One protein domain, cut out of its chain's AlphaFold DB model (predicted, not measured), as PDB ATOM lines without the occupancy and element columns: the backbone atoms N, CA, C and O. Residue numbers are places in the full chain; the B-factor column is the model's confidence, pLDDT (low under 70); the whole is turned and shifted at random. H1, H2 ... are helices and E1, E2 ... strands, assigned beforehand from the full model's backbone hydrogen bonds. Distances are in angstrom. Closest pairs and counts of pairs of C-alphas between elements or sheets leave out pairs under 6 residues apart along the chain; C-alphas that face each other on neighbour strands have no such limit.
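This is residues 15 to 158 of the 240 residues of the protein "HNHc domain-containing protein" of Oceanispirochaeta sp. M1 (UniProt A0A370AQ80). What is the main picture? A short helix, H2, sits in the middle, with three small antiparallel sheets round it: E1-E2-E3, E4-E5-E6 and the two-stranded E7-E8. The short helices H1 and H3 lie at one end, beyond E7-E8, and the long unnamed stretch of residues 22 to 57 runs along the outside from H1 to E1. What is it made of? The 144 printed residues include three named helices and eight named strands, in the order H1 E1 E2 E3 E4 E5 E6 H2 E7 E8 H3; the class is mixed, helices and strands, with 66 residues, under half, in named elements. How large is it? It is compact, with a radius of gyration of the C-alphas of 15.4 A and spans of 42 by 38 by 29 A.

How is the first sheet built? E1, residues 58 to 65, E2, residues 68 to 75, and E3, residues 80 to 82, form a meander, each strand the antiparallel neighbour of the one before. N 61 and O 72 are 2.8 A apart, and N 73 and O 81 are 2.9 A apart, both within hydrogen-bond range. What is on it? H2, residues 111 to 119, is on this sheet at a height of 8.6 A, and runs across the strands at 89 degrees to E2 on the local plane. The closest C-alphas of H2 and E2 are those of Val 115 and Val 74, 6.2 A apart. What lies further out? E4, residues 89 to 92, E5, residues 98 to 103, and E6, residues 107 to 110, form a second meander, with N 90 and O 100 at 2.9 A and N 101 and O 109 at 3.0 A; the closest C-alphas of E5 and H2, Lys 100 and Ile 111, are 5.4 A apart. E7, residues 129 to 132, and E8, residues 145 to 148, are an antiparallel hairpin, with N 131 and O 146 at 2.9 A; the closest C-alphas of E8 and H2, Leu 145 and Lys 116, are 6.6 A apart. H1, residues 15 to 21, and H3, residues 150 to 158, only just touch, with 3 pairs of C-alphas within 8 A, the closest being Arg 21 and Ile 156 at 6.0 A, at a steep tilt of 55 degrees, the same way. Are the helix backbones whole? In H1, H2 and H3 every O i to N i+4 pair is within hydrogen-bond range.

Where do the first and last elements lie? H1 begins at C-alpha 15, (221.332, 77.251, 192.406), and H3 ends at C-alpha 158, (230.917, 86.007, 181.645). Which elements are longer? E2 measures 22.8 A from first to last C-alpha, E1 21.8 A, E5 16.8 A, H2 12.3 A and H3 12.0 A.

How far does it reach? The two C-alphas farthest apart, those of Asp 15 and Asn 67, are 46.5 A apart. Is it cut, and which links are long? The printed part has no cut, and the links H1 to E1 and E7 to E8 are long. Where is confidence low? The pLDDT is under 70 in residues 30 to 33 and 93 to 97, and the mean of the printed part is 89.9.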
ATOM      1  N   ASP A  15     222.750  77.194 192.775       94.00
ATOM      2  CA  ASP A  15     221.332  77.251 192.406       94.00
ATOM      3  C   ASP A  15     220.853  78.703 192.237       94.00
ATOM      4  O   ASP A  15     220.138  79.017 191.282       94.00
ATOM      5  N   GLU A  16     221.272  79.612 193.123       92.88
ATOM      6  CA  GLU A  16     220.969  81.044 193.009       92.88
ATOM      7  C   GLU A  16     221.672  81.673 191.807       92.88
ATOM      8  O   GLU A  16     221.034  82.404 191.050       92.88
ATOM      9  N   LEU A  17     222.950  81.347 191.582       92.38
ATOM     10  CA  LEU A  17     223.682  81.788 190.393       92.38
ATOM     11  C   LEU A  17     222.995  81.305 189.113       92.38
ATOM     12  O   LEU A  17     222.819  82.078 188.175       92.38
ATOM     13  N   THR A  18     222.553  80.048 189.079       92.38
ATOM     14  CA  THR A  18     221.813  79.480 187.945       92.38
ATOM     15  C   THR A  18     220.489  80.208 187.723       92.38
ATOM     16  O   THR A  18     220.153  80.544 186.588       92.38
ATOM     17  N   LEU A  19     219.755  80.511 188.795       92.38
ATOM     18  CA  LEU A  19     218.496  81.245 188.708       92.38
ATOM     19  C   LEU A  19     218.696  82.692 188.235       92.38
ATOM     20  O   LEU A  19     217.905  83.167 187.424       92.38
ATOM     21  N   ILE A  20     219.741  83.383 188.699       92.38
ATOM     22  CA  ILE A  20     220.087  84.736 188.234       92.38
ATOM     23  C   ILE A  20     220.481  84.699 186.756       92.38
ATOM     24  O   ILE A  20     219.916  85.446 185.964       92.38
ATOM     25  N   ARG A  21     221.364  83.776 186.347       91.38
ATOM     26  CA  ARG A  21     221.748  83.602 184.934       91.38
ATOM     27  C   ARG A  21     220.535  83.335 184.033       91.38
ATOM     28  O   ARG A  21     220.506  83.799 182.900       91.38
ATOM     29  N   GLY A  22     219.520  82.631 184.540       90.44
ATOM     30  CA  GLY A  22     218.257  82.390 183.837       90.44
ATOM     31  C   GLY A  22     217.315  83.599 183.737       90.44
ATOM     32  O   GLY A  22     216.332  83.524 183.005       90.44
ATOM     33  N   LYS A  23     217.585  84.693 184.461       90.88
ATOM     34  CA  LYS A  23     216.818  85.951 184.420       90.88
ATOM     35  C   LYS A  23     217.461  87.036 183.556       90.88
ATOM     36  O   LYS A  23     216.821  88.062 183.343       90.88
ATOM     37  N   LEU A  24     218.694  86.830 183.088       88.88
ATOM     38  CA  LEU A  24     219.394  87.806 182.256       88.88
ATOM     39  C   LEU A  24     218.601  88.048 180.966       88.88
ATOM     40  O   LEU A  24     218.267  87.109 180.242       88.88
ATOM     41  N   GLU A  25     218.300  89.310 180.677       85.88
ATOM     42  CA  GLU A  25     217.693  89.705 179.409       85.88
ATOM     43  C   GLU A  25     218.741  89.574 178.307       85.88
ATOM     44  O   GLU A  25     219.796  90.192 178.381       85.88
ATOM     45  N   GLU A  26     218.481  88.765 177.280       82.62
ATOM     46  CA  GLU A  26     219.436  88.589 176.185       82.62
ATOM     47  C   GLU A  26     219.651  89.910 175.424       82.62
ATOM     48  O   GLU A  26     218.678  90.592 175.079       82.62
ATOM     49  N   PRO A  27     220.909  90.273 175.108       78.38
ATOM     50  CA  PRO A  27     221.171  91.474 174.336       78.38
ATOM     51  C   PRO A  27     220.646  91.283 172.903       78.38
ATOM     52  O   PRO A  27     220.670  90.177 172.358       78.38
ATOM     53  N   ASN A  28     220.179  92.359 172.268       76.50
ATOM     54  CA  ASN A  28     219.618  92.339 170.911       76.50
ATOM     55  C   ASN A  28     220.157  93.516 170.091       76.50
ATOM     56  O   ASN A  28     220.437  94.560 170.646       76.50
ATOM     57  N   ILE A  29     220.238  93.408 168.768       70.56
ATOM     58  CA  ILE A  29     220.708  94.481 167.886       70.56
ATOM     59  C   ILE A  29     219.924  95.799 168.040       70.56
ATOM     60  O   ILE A  29     220.512  96.872 167.948       70.56
ATOM     61  N   ASN A  30     218.619  95.727 168.329       64.38
ATOM     62  CA  ASN A  30     217.763  96.908 168.508       64.38
ATOM     63  C   ASN A  30     217.954  97.573 169.877       64.38
ATOM     64  O   ASN A  30     217.818  98.782 170.006       64.38
ATOM     65  N   TYR A  31     218.267  96.767 170.892       64.06
ATOM     66  CA  TYR A  31     218.508  97.201 172.267       64.06
ATOM     67  C   TYR A  31     219.720  96.445 172.791       64.06
ATOM     68  O   TYR A  31     219.593  95.550 173.632       64.06
ATOM     69  N   PRO A  32     220.912  96.748 172.259       59.94
ATOM     70  CA  PRO A  32     222.118  96.008 172.617       59.94
ATOM     71  C   PRO A  32     222.453  96.196 174.088       59.94
ATOM     72  O   PRO A  32     223.196  95.401 174.657       59.94
ATOM     73  N   HIS A  33     221.893  97.247 174.689       61.53
ATOM     74  CA  HIS A  33     222.198  97.715 176.022       61.53
ATOM     75  C   HIS A  33     220.922  98.114 176.782       61.53
ATOM     76  O   HIS A  33     220.925  99.110 177.497       61.53
ATOM     77  N   TYR A  34     219.867  97.296 176.660       70.44
ATOM     78  CA  TYR A  34     218.681  97.271 177.535       70.44
ATOM     79  C   TYR A  34     217.511  98.209 177.191       70.44
ATOM     80  O   TYR A  34     217.677  99.276 176.601       70.44
ATOM     81  N   LYS A  35     216.294  97.792 177.575       73.25
ATOM     82  CA  LYS A  35     215.058  98.575 177.420       73.25
ATOM     83  C   LYS A  35     214.820  99.419 178.681       73.25
ATOM     84  O   LYS A  35     214.860  98.866 179.780       73.25
ATOM     85  N   PRO A  36     214.510 100.722 178.561       74.81
ATOM     86  CA  PRO A  36     213.979 101.508 179.666       74.81
ATOM     87  C   PRO A  36     212.889 100.807 180.473       74.81
ATOM     88  O   PRO A  36     211.950 100.253 179.899       74.81
ATOM     89  N   LEU A  37     212.953 100.920 181.801       81.81
ATOM     90  CA  LEU A  37     211.825 100.547 182.645       81.81
ATOM     91  C   LEU A  37     210.634 101.471 182.357       81.81
ATOM     92  O   LEU A  37     210.745 102.698 182.454       81.81
ATOM     93  N   GLU A  38     209.491 100.866 182.057       84.81
ATOM     94  CA  GLU A  38     208.221 101.548 181.824       84.81
ATOM     95  C   GLU A  38     207.213 101.149 182.903       84.81
ATOM     96  O   GLU A  38     206.992  99.966 183.158       84.81
ATOM     97  N   VAL A  39     206.567 102.140 183.518       80.50
ATOM     98  CA  VAL A  39     205.452 101.941 184.450       80.50
ATOM     99  C   VAL A  39     204.262 102.717 183.902       80.50
ATOM    100  O   VAL A  39     204.351 103.927 183.723       80.50
ATOM    101  N   ASN A  40     203.156 102.030 183.592       82.88
ATOM    102  CA  ASN A  40     201.996 102.614 182.901       82.88
ATOM    103  C   ASN A  40     202.370 103.368 181.605       82.88
ATOM    104  O   ASN A  40     201.878 104.467 181.363       82.88
ATOM    105  N   ASN A  41     203.251 102.787 180.783       81.88
ATOM    106  CA  ASN A  41     203.784 103.390 179.549       81.88
ATOM    107  C   ASN A  41     204.607 104.675 179.760       81.88
ATOM    108  O   ASN A  41     204.895 105.387 178.802       81.88
ATOM    109  N   LEU A  42     205.007 104.976 180.998       80.19
ATOM    110  CA  LEU A  42     205.907 106.081 181.311       80.19
ATOM    111  C   LEU A  42     207.292 105.532 181.615       80.19
ATOM    112  O   LEU A  42     207.467 104.716 182.521       80.19
ATOM    113  N   SER A  43     208.286 106.008 180.874       83.25
ATOM    114  CA  SER A  43     209.685 105.701 181.147       83.25
ATOM    115  C   SER A  43     210.091 106.289 182.498       83.25
ATOM    116  O   SER A  43     210.089 107.508 182.676       83.25
ATOM    117  N   VAL A  44     210.447 105.433 183.459       82.62
ATOM    118  CA  VAL A  44     210.708 105.858 184.845       82.62
ATOM    119  C   VAL A  44     211.878 106.837 184.926       82.62
ATOM    120  O   VAL A  44     211.804 107.816 185.663       82.62
ATOM    121  N   TYR A  45     212.936 106.614 184.140       81.31
ATOM    122  CA  TYR A  45     214.125 107.470 184.174       81.31
ATOM    123  C   TYR A  45     213.932 108.824 183.469       81.31
ATOM    124  O   TYR A  45     214.621 109.780 183.814       81.31
ATOM    125  N   LYS A  46     212.988 108.923 182.519       84.00
ATOM    126  CA  LYS A  46     212.621 110.179 181.834       84.00
ATOM    127  C   LYS A  46     211.478 110.930 182.530       84.00
ATOM    128  O   LYS A  46     211.231 112.090 182.215       84.00
ATOM    129  N   ASN A  47     210.759 110.288 183.452       85.94
ATOM    130  CA  ASN A  47     209.602 110.884 184.107       85.94
ATOM    131  C   ASN A  47     210.008 111.788 185.287       85.94
ATOM    132  O   ASN A  47     210.263 111.318 186.400       85.94
ATOM    133  N   ILE A  48     209.986 113.097 185.032       89.31
ATOM    134  CA  ILE A  48     210.253 114.159 186.014       89.31
ATOM    135  C   ILE A  48     208.995 114.665 186.742       89.31
ATOM    136  O   ILE A  48     209.072 115.593 187.547       89.31
ATOM    137  N   GLU A  49     207.824 114.081 186.483       91.50
ATOM    138  CA  GLU A  49     206.597 114.474 187.169       91.50
ATOM    139  C   GLU A  49     206.644 114.092 188.650       91.50
ATOM    140  O   GLU A  49     207.054 112.999 189.043       91.50
ATOM    141  N   ASN A  50     206.150 114.990 189.500       89.75
ATOM    142  CA  ASN A  50     206.117 114.775 190.946       89.75
ATOM    143  C   ASN A  50     205.036 113.781 191.415       89.75
ATOM    144  O   ASN A  50     205.007 113.444 192.604       89.75
ATOM    145  N   SER A  51     204.160 113.334 190.512       92.44
ATOM    146  CA  SER A  51     203.134 112.319 190.760       92.44
ATOM    147  C   SER A  51     203.782 110.987 191.159       92.44
ATOM    148  O   SER A  51     204.839 110.616 190.645       92.44
ATOM    149  N   LEU A  52     203.183 110.275 192.118       92.62
ATOM    150  CA  LEU A  52     203.663 108.949 192.515       92.62
ATOM    151  C   LEU A  52     203.317 107.923 191.438       92.62
ATOM    152  O   LEU A  52     202.183 107.880 190.958       92.62
ATOM    153  N   LEU A  53     204.283 107.070 191.111       93.12
ATOM    154  CA  LEU A  53     204.038 105.901 190.276       93.12
ATOM    155  C   LEU A  53     203.408 104.771 191.117       93.12
ATOM    156  O   LEU A  53     203.615 104.709 192.334       93.12
ATOM    157  N   PRO A  54     202.638 103.850 190.506       93.44
ATOM    158  CA  PRO A  54     202.116 102.681 191.209       93.44
ATOM    159  C   PRO A  54     203.222 101.875 191.906       93.44
ATOM    160  O   PRO A  54     204.224 101.525 191.288       93.44
ATOM    161  N   GLY A  55     203.029 101.569 193.194       92.62
ATOM    162  CA  GLY A  55     203.991 100.801 193.998       92.62
ATOM    163  C   GLY A  55     205.256 101.569 194.401       92.62
ATOM    164  O   GLY A  55     206.177 100.984 194.976       92.62
ATOM    165  N   GLU A  56     205.315 102.869 194.117       95.94
ATOM    166  CA  GLU A  56     206.474 103.684 194.433       95.94
ATOM    167  C   GLU A  56     206.496 104.134 195.894       95.94
ATOM    168  O   GLU A  56     205.537 104.690 196.429       95.94
ATOM    169  N   ILE A  57     207.645 103.938 196.529       97.44
ATOM    170  CA  ILE A  57     207.920 104.300 197.911       97.44
ATOM    171  C   ILE A  57     209.212 105.103 197.921       97.44
ATOM    172  O   ILE A  57     210.227 104.639 197.409       97.44
ATOM    173  N   PHE A  58     209.192 106.279 198.548       98.06
ATOM    174  CA  PHE A  58     210.382 107.098 198.775       98.06
ATOM    175  C   PHE A  58     210.923 106.911 200.197       98.06
ATOM    176  O   PHE A  58     210.159 106.845 201.159       98.06
ATOM    177  N   LYS A  59     212.251 106.886 200.335       98.38
ATOM    178  CA  LYS A  59     212.971 106.933 201.617       98.38
ATOM    179  C   LYS A  59     214.026 108.039 201.594       98.38
ATOM    180  O   LYS A  59     214.628 108.292 200.552       98.38
ATOM    181  N   SER A  60     214.261 108.692 202.730       97.81
ATOM    182  CA  SER A  60     215.309 109.713 202.847       97.81
ATOM    183  C   SER A  60     216.708 109.085 202.863       97.81
ATOM    184  O   SER A  60     216.929 108.054 203.497       97.81
ATOM    185  N   LYS A  61     217.666 109.738 202.198       97.12
ATOM    186  CA  LYS A  61     219.099 109.421 202.244       97.12
ATOM    187  C   LYS A  61     219.908 110.699 202.420       97.12
ATOM    188  O   LYS A  61     219.643 111.718 201.783       97.12
ATOM    189  N   LEU A  62     220.922 110.629 203.276       97.31
ATOM    190  CA  LEU A  62     221.875 111.711 203.479       97.31
ATOM    191  C   LEU A  62     223.052 111.567 202.510       97.31
ATOM    192  O   LEU A  62     223.666 110.507 202.409       97.31
ATOM    193  N   ILE A  63     223.383 112.658 201.826       96.38
ATOM    194  CA  ILE A  63     224.549 112.798 200.957       96.38
ATOM    195  C   ILE A  63     225.529 113.749 201.633       96.38
ATOM    196  O   ILE A  63     225.237 114.931 201.829       96.38
ATOM    197  N   VAL A  64     226.702 113.233 201.992       94.25
ATOM    198  CA  VAL A  64     227.764 114.006 202.643       94.25
ATOM    199  C   VAL A  64     228.696 114.583 201.583       94.25
ATOM    200  O   VAL A  64     229.250 113.852 200.762       94.25
ATOM    201  N   ARG A  65     228.898 115.902 201.603       91.94
ATOM    202  CA  ARG A  65     229.878 116.599 200.762       91.94
ATOM    203  C   ARG A  65     230.737 117.545 201.593       91.94
ATOM    204  O   ARG A  65     230.453 117.819 202.755       91.94
ATOM    205  N   LYS A  66     231.776 118.105 200.964       89.44
ATOM    206  CA  LYS A  66     232.681 119.084 201.595       89.44
ATOM    207  C   LYS A  66     231.953 120.312 202.161       89.44
ATOM    208  O   LYS A  66     232.403 120.875 203.146       89.44
ATOM    209  N   ASN A  67     230.845 120.727 201.545       88.88
ATOM    210  CA  ASN A  67     230.037 121.883 201.949       88.88
ATOM    211  C   ASN A  67     228.860 121.516 202.878       88.88
ATOM    212  O   ASN A  67     227.945 122.323 203.056       88.88
ATOM    213  N   GLY A  68     228.865 120.306 203.443       94.00
ATOM    214  CA  GLY A  68     227.872 119.823 204.397       94.00
ATOM    215  C   GLY A  68     227.063 118.631 203.894       94.00
ATOM    216  O   GLY A  68     227.280 118.096 202.806       94.00
ATOM    217  N   THR A  69     226.107 118.223 204.722       96.50
ATOM    218  CA  THR A  69     225.209 117.098 204.449       96.50
ATOM    219  C   THR A  69     223.903 117.604 203.848       96.50
ATOM    220  O   THR A  69     223.327 118.581 204.330       96.50
ATOM    221  N   LYS A  70     223.436 116.954 202.783       96.88
ATOM    222  CA  LYS A  70     222.147 117.223 202.135       96.88
ATOM    223  C   LYS A  70     221.263 115.991 202.239       96.88
ATOM    224  O   LYS A  70     221.751 114.883 202.061       96.88
ATOM    225  N   GLU A  71     219.977 116.186 202.491       97.81
ATOM    226  CA  GLU A  71     218.994 115.109 202.410       97.81
ATOM    227  C   GLU A  71     218.359 115.084 201.015       97.81
ATOM    228  O   GLU A  71     218.017 116.131 200.458       97.81
ATOM    229  N   ILE A  72     218.228 113.884 200.459       98.12
ATOM    230  CA  ILE A  72     217.473 113.577 199.242       98.12
ATOM    231  C   ILE A  72     216.432 112.506 199.578       98.12
ATOM    232  O   ILE A  72     216.591 111.784 200.562       98.12
ATOM    233  N   SER A  73     215.407 112.342 198.745       98.19
ATOM    234  CA  SER A  73     214.509 111.183 198.823       98.19
ATOM    235  C   SER A  73     214.727 110.281 197.614       98.19
ATOM    236  O   SER A  73     214.694 110.745 196.479       98.19
ATOM    237  N   VAL A  74     214.935 108.990 197.845       98.31
ATOM    238  CA  VAL A  74     215.180 107.986 196.804       98.31
ATOM    239  C   VAL A  74     213.992 107.038 196.747       98.31
ATOM    240  O   VAL A  74     213.535 106.557 197.784       98.31
ATOM    241  N   SER A  75     213.484 106.787 195.547       97.88
ATOM    242  CA  SER A  75     212.377 105.871 195.291       97.88
ATOM    243  C   SER A  75     212.879 104.451 195.025       97.88
ATOM    244  O   SER A  75     213.929 104.264 194.411       97.88
ATOM    245  N   ASN A  76     212.120 103.440 195.455       97.38
ATOM    246  CA  ASN A  76     212.393 102.027 195.157       97.38
ATOM    247  C   ASN A  76     212.343 101.697 193.655       97.38
ATOM    248  O   ASN A  76     212.801 100.624 193.273       97.38
ATOM    249  N   LEU A  77     211.797 102.586 192.819       96.06
ATOM    250  CA  LEU A  77     211.767 102.463 191.358       96.06
ATOM    251  C   LEU A  77     212.931 103.196 190.671       96.06
ATOM    252  O   LEU A  77     213.019 103.195 189.447       96.06
ATOM    253  N   GLY A  78     213.821 103.839 191.433       95.81
ATOM    254  CA  GLY A  78     214.985 104.526 190.875       95.81
ATOM    255  C   GLY A  78     214.759 105.985 190.499       95.81
ATOM    256  O   GLY A  78     215.524 106.521 189.704       95.81
ATOM    257  N   ARG A  79     213.755 106.663 191.070       96.19
ATOM    258  CA  ARG A  79     213.649 108.133 190.988       96.19
ATOM    259  C   ARG A  79     214.302 108.797 192.192       96.19
ATOM    260  O   ARG A  79     214.291 108.253 193.296       96.19
ATOM    261  N   VAL A  80     214.853 109.993 192.000       97.81
ATOM    262  CA  VAL A  80     215.471 110.768 193.085       97.81
ATOM    263  C   VAL A  80     214.831 112.140 193.156       97.81
ATOM    264  O   VAL A  80     214.717 112.830 192.148       97.81
ATOM    265  N   LYS A  81     214.433 112.534 194.363       97.69
ATOM    266  CA  LYS A  81     213.837 113.827 194.673       97.69
ATOM    267  C   LYS A  81     214.799 114.665 195.507       97.69
ATOM    268  O   LYS A  81     215.347 114.188 196.502       97.69
ATOM    269  N   TYR A  82     214.962 115.929 195.142       97.56
ATOM    270  CA  TYR A  82     215.697 116.917 195.926       97.56
ATOM    271  C   TYR A  82     214.942 118.243 195.912       97.56
ATOM    272  O   TYR A  82     214.480 118.671 194.864       97.56
ATOM    273  N   LYS A  83     214.778 118.884 197.080       95.31
ATOM    274  CA  LYS A  83     214.001 120.136 197.223       95.31
ATOM    275  C   LYS A  83     212.596 120.065 196.587       95.31
ATOM    276  O   LYS A  83     212.131 121.031 196.002       95.31
ATOM    277  N   ASN A  84     211.917 118.926 196.750       93.19
ATOM    278  CA  ASN A  84     210.590 118.630 196.186       93.19
ATOM    279  C   ASN A  84     210.512 118.520 194.653       93.19
ATOM    280  O   ASN A  84     209.413 118.494 194.105       93.19
ATOM    281  N   GLU A  85     211.642 118.372 193.969       95.62
ATOM    282  CA  GLU A  85     211.701 118.169 192.520       95.62
ATOM    283  C   GLU A  85     212.314 116.807 192.203       95.62
ATOM    284  O   GLU A  85     213.303 116.411 192.828       95.62
ATOM    285  N   ILE A  86     211.722 116.075 191.253       97.19
ATOM    286  CA  ILE A  86     212.349 114.879 190.687       97.19
ATOM    287  C   ILE A  86     213.512 115.335 189.812       97.19
ATOM    288  O   ILE A  86     213.340 116.153 188.911       97.19
ATOM    289  N   LEU A  87     214.700 114.815 190.096       95.88
ATOM    290  CA  LEU A  87     215.896 115.131 189.334       95.88
ATOM    291  C   LEU A  87     215.904 114.355 188.019       95.88
ATOM    292  O   LEU A  87     215.660 113.146 188.000       95.88
ATOM    293  N   GLU A  88     216.233 115.057 186.938       93.62
ATOM    294  CA  GLU A  88     216.449 114.455 185.629       93.62
ATOM    295  C   GLU A  88     217.636 113.485 185.675       93.62
ATOM    296  O   GLU A  88     218.697 113.784 186.241       93.62
ATOM    297  N   GLN A  89     217.438 112.308 185.087       92.31
ATOM    298  CA  GLN A  89     218.472 111.291 184.969       92.31
ATOM    299  C   GLN A  89     219.116 111.362 183.592       92.31
ATOM    300  O   GLN A  89     218.432 111.494 182.580       92.31
ATOM    301  N   TYR A  90     220.428 111.174 183.548       86.75
ATOM    302  CA  TYR A  90     221.165 111.005 182.304       86.75
ATOM    303  C   TYR A  90     221.852 109.649 182.279       86.75
ATOM    304  O   TYR A  90     222.239 109.092 183.308       86.75
ATOM    305  N   VAL A  91     221.991 109.105 181.079       82.94
ATOM    306  CA  VAL A  91     222.634 107.815 180.856       82.94
ATOM    307  C   VAL A  91     224.135 108.032 180.665       82.94
ATOM    308  O   VAL A  91     224.553 108.942 179.952       82.94
ATOM    309  N   VAL A  92     224.954 107.190 181.293       79.50
ATOM    310  CA  VAL A  92     226.407 107.157 181.096       79.50
ATOM    311  C   VAL A  92     226.905 105.756 180.817       79.50
ATOM    312  O   VAL A  92     226.278 104.771 181.192       79.50
ATOM    313  N   GLY A  93     228.117 105.682 180.276       65.69
ATOM    314  CA  GLY A  93     228.772 104.424 179.959       65.69
ATOM    315  C   GLY A  93     228.593 104.074 178.492       65.69
ATOM    316  O   GLY A  93     227.655 104.508 177.833       65.69
ATOM    317  N   THR A  94     229.567 103.335 177.976       54.38
ATOM    318  CA  THR A  94     229.575 102.865 176.594       54.38
ATOM    319  C   THR A  94     228.865 101.510 176.488       54.38
ATOM    320  O   THR A  94     227.937 101.351 175.717       54.38
ATOM    321  N   PHE A  95     229.238 100.515 177.288       51.09
ATOM    322  CA  PHE A  95     228.689  99.152 177.143       51.09
ATOM    323  C   PHE A  95     227.700  98.754 178.248       51.09
ATOM    324  O   PHE A  95     226.932  97.815 178.082       51.09
ATOM    325  N   LEU A  96     227.710  99.484 179.365       55.84
ATOM    326  CA  LEU A  96     226.880  99.262 180.548       55.84
ATOM    327  C   LEU A  96     226.218 100.597 180.883       55.84
ATOM    328  O   LEU A  96     226.714 101.353 181.719       55.84
ATOM    329  N   HIS A  97     225.190 100.939 180.105       69.31
ATOM    330  CA  HIS A  97     224.452 102.190 180.233       69.31
ATOM    331  C   HIS A  97     223.790 102.268 181.611       69.31
ATOM    332  O   HIS A  97     222.710 101.731 181.817       69.31
ATOM    333  N   CYS A  98     224.429 102.944 182.558       80.56
ATOM    334  CA  CYS A  98     223.855 103.198 183.872       80.56
ATOM    335  C   CYS A  98     223.231 104.590 183.885       80.56
ATOM    336  O   CYS A  98     223.769 105.523 183.282       80.56
ATOM    337  N   THR A  99     222.147 104.773 184.635       89.31
ATOM    338  CA  THR A  99     221.630 106.119 184.886       89.31
ATOM    339  C   THR A  99     222.324 106.779 186.072       89.31
ATOM    340  O   THR A  99     222.686 106.154 187.079       89.31
ATOM    341  N   LYS A 100     222.504 108.087 185.931       94.19
ATOM    342  CA  LYS A 100     223.030 108.994 186.939       94.19
ATOM    343  C   LYS A 100     222.116 110.190 187.102       94.19
ATOM    344  O   LYS A 100     221.357 110.534 186.202       94.19
ATOM    345  N   ILE A 101     222.256 110.853 188.238       95.56
ATOM    346  CA  ILE A 101     221.748 112.206 188.451       95.56
ATOM    347  C   ILE A 101     222.908 113.152 188.688       95.56
ATOM    348  O   ILE A 101     223.940 112.761 189.233       95.56
ATOM    349  N   TYR A 102     222.704 114.420 188.344       94.62
ATOM    350  CA  TYR A 102     223.608 115.489 188.726       94.62
ATOM    351  C   TYR A 102     222.812 116.667 189.261       94.62
ATOM    352  O   TYR A 102     221.892 117.167 188.624       94.62
ATOM    353  N   HIS A 103     223.217 117.163 190.423       95.25
ATOM    354  CA  HIS A 103     222.798 118.478 190.884       95.25
ATOM    355  C   HIS A 103     223.953 119.132 191.643       95.25
ATOM    356  O   HIS A 103     224.626 118.479 192.440       95.25
ATOM    357  N   LYS A 104     224.185 120.434 191.435       94.00
ATOM    358  CA  LYS A 104     225.343 121.174 191.983       94.00
ATOM    359  C   LYS A 104     225.592 120.931 193.482       94.00
ATOM    360  O   LYS A 104     226.734 120.759 193.904       94.00
ATOM    361  N   ASP A 105     224.517 120.840 194.269       94.38
ATOM    362  CA  ASP A 105     224.580 120.681 195.727       94.38
ATOM    363  C   ASP A 105     224.920 119.247 196.174       94.38
ATOM    364  O   ASP A 105     225.546 119.078 197.217       94.38
ATOM    365  N   ILE A 106     224.556 118.219 195.399       94.56
ATOM    366  CA  ILE A 106     224.680 116.799 195.800       94.56
ATOM    367  C   ILE A 106     225.729 116.035 194.979       94.56
ATOM    368  O   ILE A 106     226.339 115.104 195.494       94.56
ATOM    369  N   GLY A 107     226.036 116.491 193.766       94.50
ATOM    370  CA  GLY A 107     227.043 115.914 192.881       94.50
ATOM    371  C   GLY A 107     226.461 114.947 191.872       94.50
ATOM    372  O   GLY A 107     225.257 114.954 191.636       94.50
ATOM    373  N   ASP A 108     227.357 114.159 191.287       95.06
ATOM    374  CA  ASP A 108     227.035 113.058 190.387       95.06
ATOM    375  C   ASP A 108     226.893 111.762 191.205       95.06
ATOM    376  O   ASP A 108     227.789 111.437 191.990       95.06
ATOM    377  N   HIS A 109     225.778 111.050 191.033       95.62
ATOM    378  CA  HIS A 109     225.510 109.768 191.689       95.62
ATOM    379  C   HIS A 109     224.850 108.776 190.741       95.62
ATOM    380  O   HIS A 109     223.897 109.113 190.039       95.62
ATOM    381  N   TYR A 110     225.299 107.523 190.801       95.69
ATOM    382  CA  TYR A 110     224.632 106.402 190.144       95.69
ATOM    383  C   TYR A 110     223.326 106.044 190.853       95.69
ATOM    384  O   TYR A 110     223.299 105.883 192.075       95.69
ATOM    385  N   ILE A 111     222.262 105.855 190.077       96.25
ATOM    386  CA  ILE A 111     220.922 105.607 190.616       96.25
ATOM    387  C   ILE A 111     220.834 104.264 191.335       96.25
ATOM    388  O   ILE A 111     220.368 104.229 192.470       96.25
ATOM    389  N   TYR A 112     221.345 103.179 190.743       95.88
ATOM    390  CA  TYR A 112     221.330 101.858 191.382       95.88
ATOM    391  C   TYR A 112     222.025 101.855 192.758       95.88
ATOM    392  O   TYR A 112     221.521 101.245 193.700       95.88
ATOM    393  N   ASN A 113     223.135 102.597 192.910       96.44
ATOM    394  CA  ASN A 113     223.814 102.768 194.200       96.44
ATOM    395  C   ASN A 113     222.901 103.473 195.207       96.44
ATOM    396  O   ASN A 113     222.745 102.999 196.332       96.44
ATOM    397  N   LEU A 114     222.269 104.582 194.805       97.62
ATOM    398  CA  LEU A 114     221.348 105.311 195.676       97.62
ATOM    399  C   LEU A 114     220.178 104.431 196.112       97.62
ATOM    400  O   LEU A 114     219.871 104.405 197.302       97.62
ATOM    401  N   VAL A 115     219.549 103.698 195.193       97.94
ATOM    402  CA  VAL A 115     218.418 102.814 195.509       97.94
ATOM    403  C   VAL A 115     218.852 101.728 196.484       97.94
ATOM    404  O   VAL A 115     218.309 101.645 197.587       97.94
ATOM    405  N   LYS A 116     219.862 100.928 196.127       96.94
ATOM    406  CA  LYS A 116     220.242  99.774 196.944       96.94
ATOM    407  C   LYS A 116     220.736 100.198 198.322       96.94
ATOM    408  O   LYS A 116     220.274  99.658 199.315       96.94
ATOM    409  N   GLU A 117     221.577 101.225 198.422       96.44
ATOM    410  CA  GLU A 117     222.076 101.685 199.723       96.44
ATOM    411  C   GLU A 117     221.019 102.391 200.584       96.44
ATOM    412  O   GLU A 117     221.205 102.506 201.792       96.44
ATOM    413  N   THR A 118     219.942 102.922 199.995       97.56
ATOM    414  CA  THR A 118     218.848 103.525 200.779       97.56
ATOM    415  C   THR A 118     217.934 102.453 201.362       97.56
ATOM    416  O   THR A 118     217.458 102.577 202.491       97.56
ATOM    417  N   PHE A 119     217.636 101.417 200.580       97.69
ATOM    418  CA  PHE A 119     216.632 100.423 200.948       97.69
ATOM    419  C   PHE A 119     217.216  99.164 201.585       97.69
ATOM    420  O   PHE A 119     216.513  98.538 202.374       97.69
ATOM    421  N   ASP A 120     218.466  98.833 201.272       95.75
ATOM    422  CA  ASP A 120     219.160  97.623 201.702       95.75
ATOM    423  C   ASP A 120     220.659  97.895 201.982       95.75
ATOM    424  O   ASP A 120     221.542  97.420 201.256       95.75
ATOM    425  N   PRO A 121     220.976  98.741 202.983       94.94
ATOM    426  CA  PRO A 121     222.354  99.059 203.338       94.94
ATOM    427  C   PRO A 121     223.073  97.852 203.949       94.94
ATOM    428  O   PRO A 121     222.505  97.106 204.745       94.94
ATOM    429  N   ILE A 122     224.362  97.719 203.643       94.75
ATOM    430  CA  ILE A 122     225.236  96.684 204.204       94.75
ATOM    431  C   ILE A 122     226.455  97.295 204.892       94.75
ATOM    432  O   ILE A 122     226.899  98.394 204.554       94.75
ATOM    433  N   ASN A 123     227.013  96.547 205.840       91.44
ATOM    434  CA  ASN A 123     228.330  96.836 206.397       91.44
ATOM    435  C   ASN A 123     229.417  96.479 205.375       91.44
ATOM    436  O   ASN A 123     229.220  95.588 204.551       91.44
ATOM    437  N   GLU A 124     230.569  97.150 205.456       90.12
ATOM    438  CA  GLU A 124     231.726  96.884 204.582       90.12
ATOM    439  C   GLU A 124     231.375  96.968 203.082       90.12
ATOM    440  O   GLU A 124     231.816  96.158 202.264       90.12
ATOM    441  N   ARG A 125     230.537  97.953 202.723       90.56
ATOM    442  CA  ARG A 125     230.039  98.236 201.366       90.56
ATOM    443  C   ARG A 125     231.135  98.176 200.300       90.56
ATOM    444  O   ARG A 125     230.860  97.764 199.176       90.56
ATOM    445  N   GLU A 126     232.352  98.588 200.624       91.94
ATOM    446  CA  GLU A 126     233.522  98.590 199.746       91.94
ATOM    447  C   GLU A 126     233.957  97.202 199.251       91.94
ATOM    448  O   GLU A 126     234.640  97.117 198.234       91.94
ATOM    449  N   LYS A 127     233.549  96.120 199.926       93.56
ATOM    450  CA  LYS A 127     233.863  94.736 199.531       93.56
ATOM    451  C   LYS A 127     232.912  94.167 198.475       93.56
ATOM    452  O   LYS A 127     233.161  93.079 197.959       93.56
ATOM    453  N   TYR A 128     231.829  94.880 198.169       95.56
ATOM    454  CA  TYR A 128     230.727  94.372 197.360       95.56
ATOM    455  C   TYR A 128     230.427  95.261 196.155       95.56
ATOM    456  O   TYR A 128     230.739  96.455 196.103       95.56
ATOM    457  N   GLN A 129     229.768  94.665 195.175       94.88
ATOM    458  CA  GLN A 129     229.236  95.305 193.984       94.88
ATOM    459  C   GLN A 129     227.719  95.146 193.966       94.88
ATOM    460  O   GLN A 129     227.169  94.246 194.598       94.88
ATOM    461  N   ILE A 130     227.041  96.049 193.263       95.06
ATOM    462  CA  ILE A 130     225.619  95.892 192.970       95.06
ATOM    463  C   ILE A 130     225.528  95.326 191.569       95.06
ATOM    464  O   ILE A 130     226.128  95.888 190.656       95.06
ATOM    465  N   HIS A 131     224.766  94.254 191.424       93.62
ATOM    466  CA  HIS A 131     224.441  93.660 190.142       93.62
ATOM    467  C   HIS A 131     222.947  93.834 189.849       93.62
ATOM    468  O   HIS A 131     222.119  93.809 190.767       93.62
ATOM    469  N   HIS A 132     222.607  94.012 188.575       93.19
ATOM    470  CA  HIS A 132     221.231  94.025 188.090       93.19
ATOM    471  C   HIS A 132     220.826  92.595 187.741       93.19
ATOM    472  O   HIS A 132     221.430  91.990 186.867       93.19
ATOM    473  N   ILE A 133     219.810  92.037 188.396       93.75
ATOM    474  CA  ILE A 133     219.440  90.615 188.274       93.75
ATOM    475  C   ILE A 133     219.068  90.236 186.833       93.75
ATOM    476  O   ILE A 133     219.380  89.130 186.397       93.75
ATOM    477  N   ASN A 134     218.408  91.129 186.095       91.19
ATOM    478  CA  ASN A 134     218.102  90.946 184.670       91.19
ATOM    479  C   ASN A 134     219.196  91.475 183.722       91.19
ATOM    480  O   ASN A 134     219.006  91.486 182.509       91.19
ATOM    481  N   ASN A 135     220.324  91.933 184.265       88.56
ATOM    482  CA  ASN A 135     221.388  92.690 183.608       88.56
ATOM    483  C   ASN A 135     220.992  94.048 183.014       88.56
ATOM    484  O   ASN A 135     221.827  94.723 182.428       88.56
ATOM    485  N   ASN A 136     219.751  94.501 183.181       87.31
ATOM    486  CA  ASN A 136     219.282  95.762 182.628       87.31
ATOM    487  C   ASN A 136     219.717  96.949 183.493       87.31
ATOM    488  O   ASN A 136     219.073  97.281 184.487       87.31
ATOM    489  N   ALA A 137     220.776  97.639 183.073       86.81
ATOM    490  CA  ALA A 137     221.345  98.777 183.798       86.81
ATOM    491  C   ALA A 137     220.440 100.038 183.842       86.81
ATOM    492  O   ALA A 137     220.718 100.975 184.601       86.81
ATOM    493  N   LEU A 138     219.337 100.057 183.080       87.25
ATOM    494  CA  LEU A 138     218.287 101.082 183.154       87.25
ATOM    495  C   LEU A 138     217.132 100.686 184.094       87.25
ATOM    496  O   LEU A 138     216.332 101.546 184.473       87.25
ATOM    497  N   ASP A 139     217.048  99.418 184.506       91.62
ATOM    498  CA  ASP A 139     216.074  98.923 185.477       91.62
ATOM    499  C   ASP A 139     216.638  98.993 186.899       91.62
ATOM    500  O   ASP A 139     217.136  98.025 187.471       91.62
ATOM    501  N   ASN A 140     216.545 100.178 187.495       94.19
ATOM    502  CA  ASN A 140     217.068 100.437 188.835       94.19
ATOM    503  C   ASN A 140     216.062 100.134 189.957       94.19
ATOM    504  O   ASN A 140     216.192 100.692 191.049       94.19
ATOM    505  N   ARG A 141     215.045  99.294 189.711       95.44
ATOM    506  CA  ARG A 141     214.130  98.867 190.778       95.44
ATOM    507  C   ARG A 141     214.895  98.118 191.852       95.44
ATOM    508  O   ARG A 141     215.716  97.265 191.542       95.44
ATOM    509  N   LEU A 142     214.556  98.357 193.115       96.44
ATOM    510  CA  LEU A 142     215.171  97.672 194.254       96.44
ATOM    511  C   LEU A 142     215.172  96.143 194.096       96.44
ATOM    512  O   LEU A 142     216.181  95.503 194.369       96.44
ATOM    513  N   GLU A 143     214.053  95.574 193.647       94.62
ATOM    514  CA  GLU A 143     213.880  94.127 193.444       94.62
ATOM    515  C   GLU A 143     214.761  93.546 192.331       94.62
ATOM    516  O   GLU A 143     214.964  92.337 192.282       94.62
ATOM    517  N   ASN A 144     215.297  94.402 191.457       94.81
ATOM    518  CA  ASN A 144     216.230  94.034 190.404       94.81
ATOM    519  C   ASN A 144     217.698  94.227 190.824       94.81
ATOM    520  O   ASN A 144     218.595  93.942 190.042       94.81
ATOM    521  N   LEU A 145     217.977  94.701 192.042       95.31
ATOM    522  CA  LEU A 145     219.335  94.989 192.505       95.31
ATOM    523  C   LEU A 145     219.760  94.032 193.621       95.31
ATOM    524  O   LEU A 145     219.076  93.877 194.638       95.31
ATOM    525  N   ILE A 146     220.951  93.456 193.483       95.62
ATOM    526  CA  ILE A 146     221.518  92.490 194.431       95.62
ATOM    527  C   ILE A 146     222.962  92.852 194.790       95.62
ATOM    528  O   ILE A 146     223.715  93.336 193.948       95.62
ATOM    529  N   TRP A 147     223.345  92.629 196.049       96.31
ATOM    530  CA  TRP A 147     224.740  92.705 196.481       96.31
ATOM    531  C   TRP A 147     225.483  91.428 196.103       96.31
ATOM    532  O   TRP A 147     225.033  90.337 196.435       96.31
ATOM    533  N   VAL A 148     226.638  91.566 195.464       95.75
ATOM    534  CA  VAL A 148     227.500  90.447 195.070       95.75
ATOM    535  C   VAL A 148     228.961  90.779 195.336       95.75
ATOM    536  O   VAL A 148     229.349  91.944 195.429       95.75
ATOM    537  N   THR A 149     229.800  89.762 195.440       96.06
ATOM    538  CA  THR A 149     231.252  89.924 195.344       96.06
ATOM    539  C   THR A 149     231.678  90.156 193.896       96.06
ATOM    540  O   THR A 149     230.959  89.846 192.948       96.06
ATOM    541  N   GLU A 150     232.894  90.663 193.707       94.38
ATOM    542  CA  GLU A 150     233.486  90.826 192.375       94.38
ATOM    543  C   GLU A 150     233.613  89.486 191.617       94.38
ATOM    544  O   GLU A 150     233.486  89.433 190.393       94.38
ATOM    545  N   GLU A 151     233.849  88.385 192.335       94.56
ATOM    546  CA  GLU A 151     233.919  87.042 191.749       94.56
ATOM    547  C   GLU A 151     232.553  86.566 191.246       94.56
ATOM    548  O   GLU A 151     232.445  86.120 190.101       94.56
ATOM    549  N   GLU A 152     231.506  86.719 192.058       95.69
ATOM    550  CA  GLU A 152     230.130  86.389 191.675       95.69
ATOM    551  C   GLU A 152     229.660  87.245 190.497       95.69
ATOM    552  O   GLU A 152     229.142  86.699 189.524       95.69
ATOM    553  N   HIS A 153     229.922  88.557 190.526       94.06
ATOM    554  CA  HIS A 153     229.570  89.465 189.432       94.06
ATOM    555  C   HIS A 153     230.177  89.005 188.101       94.06
ATOM    556  O   HIS A 153     229.479  88.877 187.094       94.06
ATOM    557  N   ARG A 154     231.477  88.678 188.088       91.94
ATOM    558  CA  ARG A 154     232.138  88.134 186.891       91.94
ATOM    559  C   ARG A 154     231.533  86.806 186.448       91.94
ATOM    560  O   ARG A 154     231.370  86.581 185.250       91.94
ATOM    561  N   SER A 155     231.236  85.921 187.395       92.56
ATOM    562  CA  SER A 155     230.677  84.594 187.123       92.56
ATOM    563  C   SER A 155     229.282  84.659 186.492       92.56
ATOM    564  O   SER A 155     228.946  83.830 185.643       92.56
ATOM    565  N   ILE A 156     228.476  85.654 186.870       92.19
ATOM    566  CA  ILE A 156     227.161  85.899 186.271       92.19
ATOM    567  C   ILE A 156     227.320  86.452 184.845       92.19
ATOM    568  O   ILE A 156     226.729  85.917 183.907       92.19
ATOM    569  N   ASP A 157     228.186  87.451 184.658       88.94
ATOM    570  CA  ASP A 157     228.275  88.200 183.397       88.94
ATOM    571  C   ASP A 157     229.103  87.547 182.286       88.94
ATOM    572  O   ASP A 157     229.048  87.990 181.136       88.94
ATOM    573  N   THR A 158     229.910  86.529 182.590       88.75
ATOM    574  CA  THR A 158     230.917  86.007 181.645       88.75
ATOM    575  C   THR A 158     230.322  85.621 180.286       88.75
ATOM    576  O   THR A 158     230.859  86.010 179.246       88.75
TER     577      THR A 158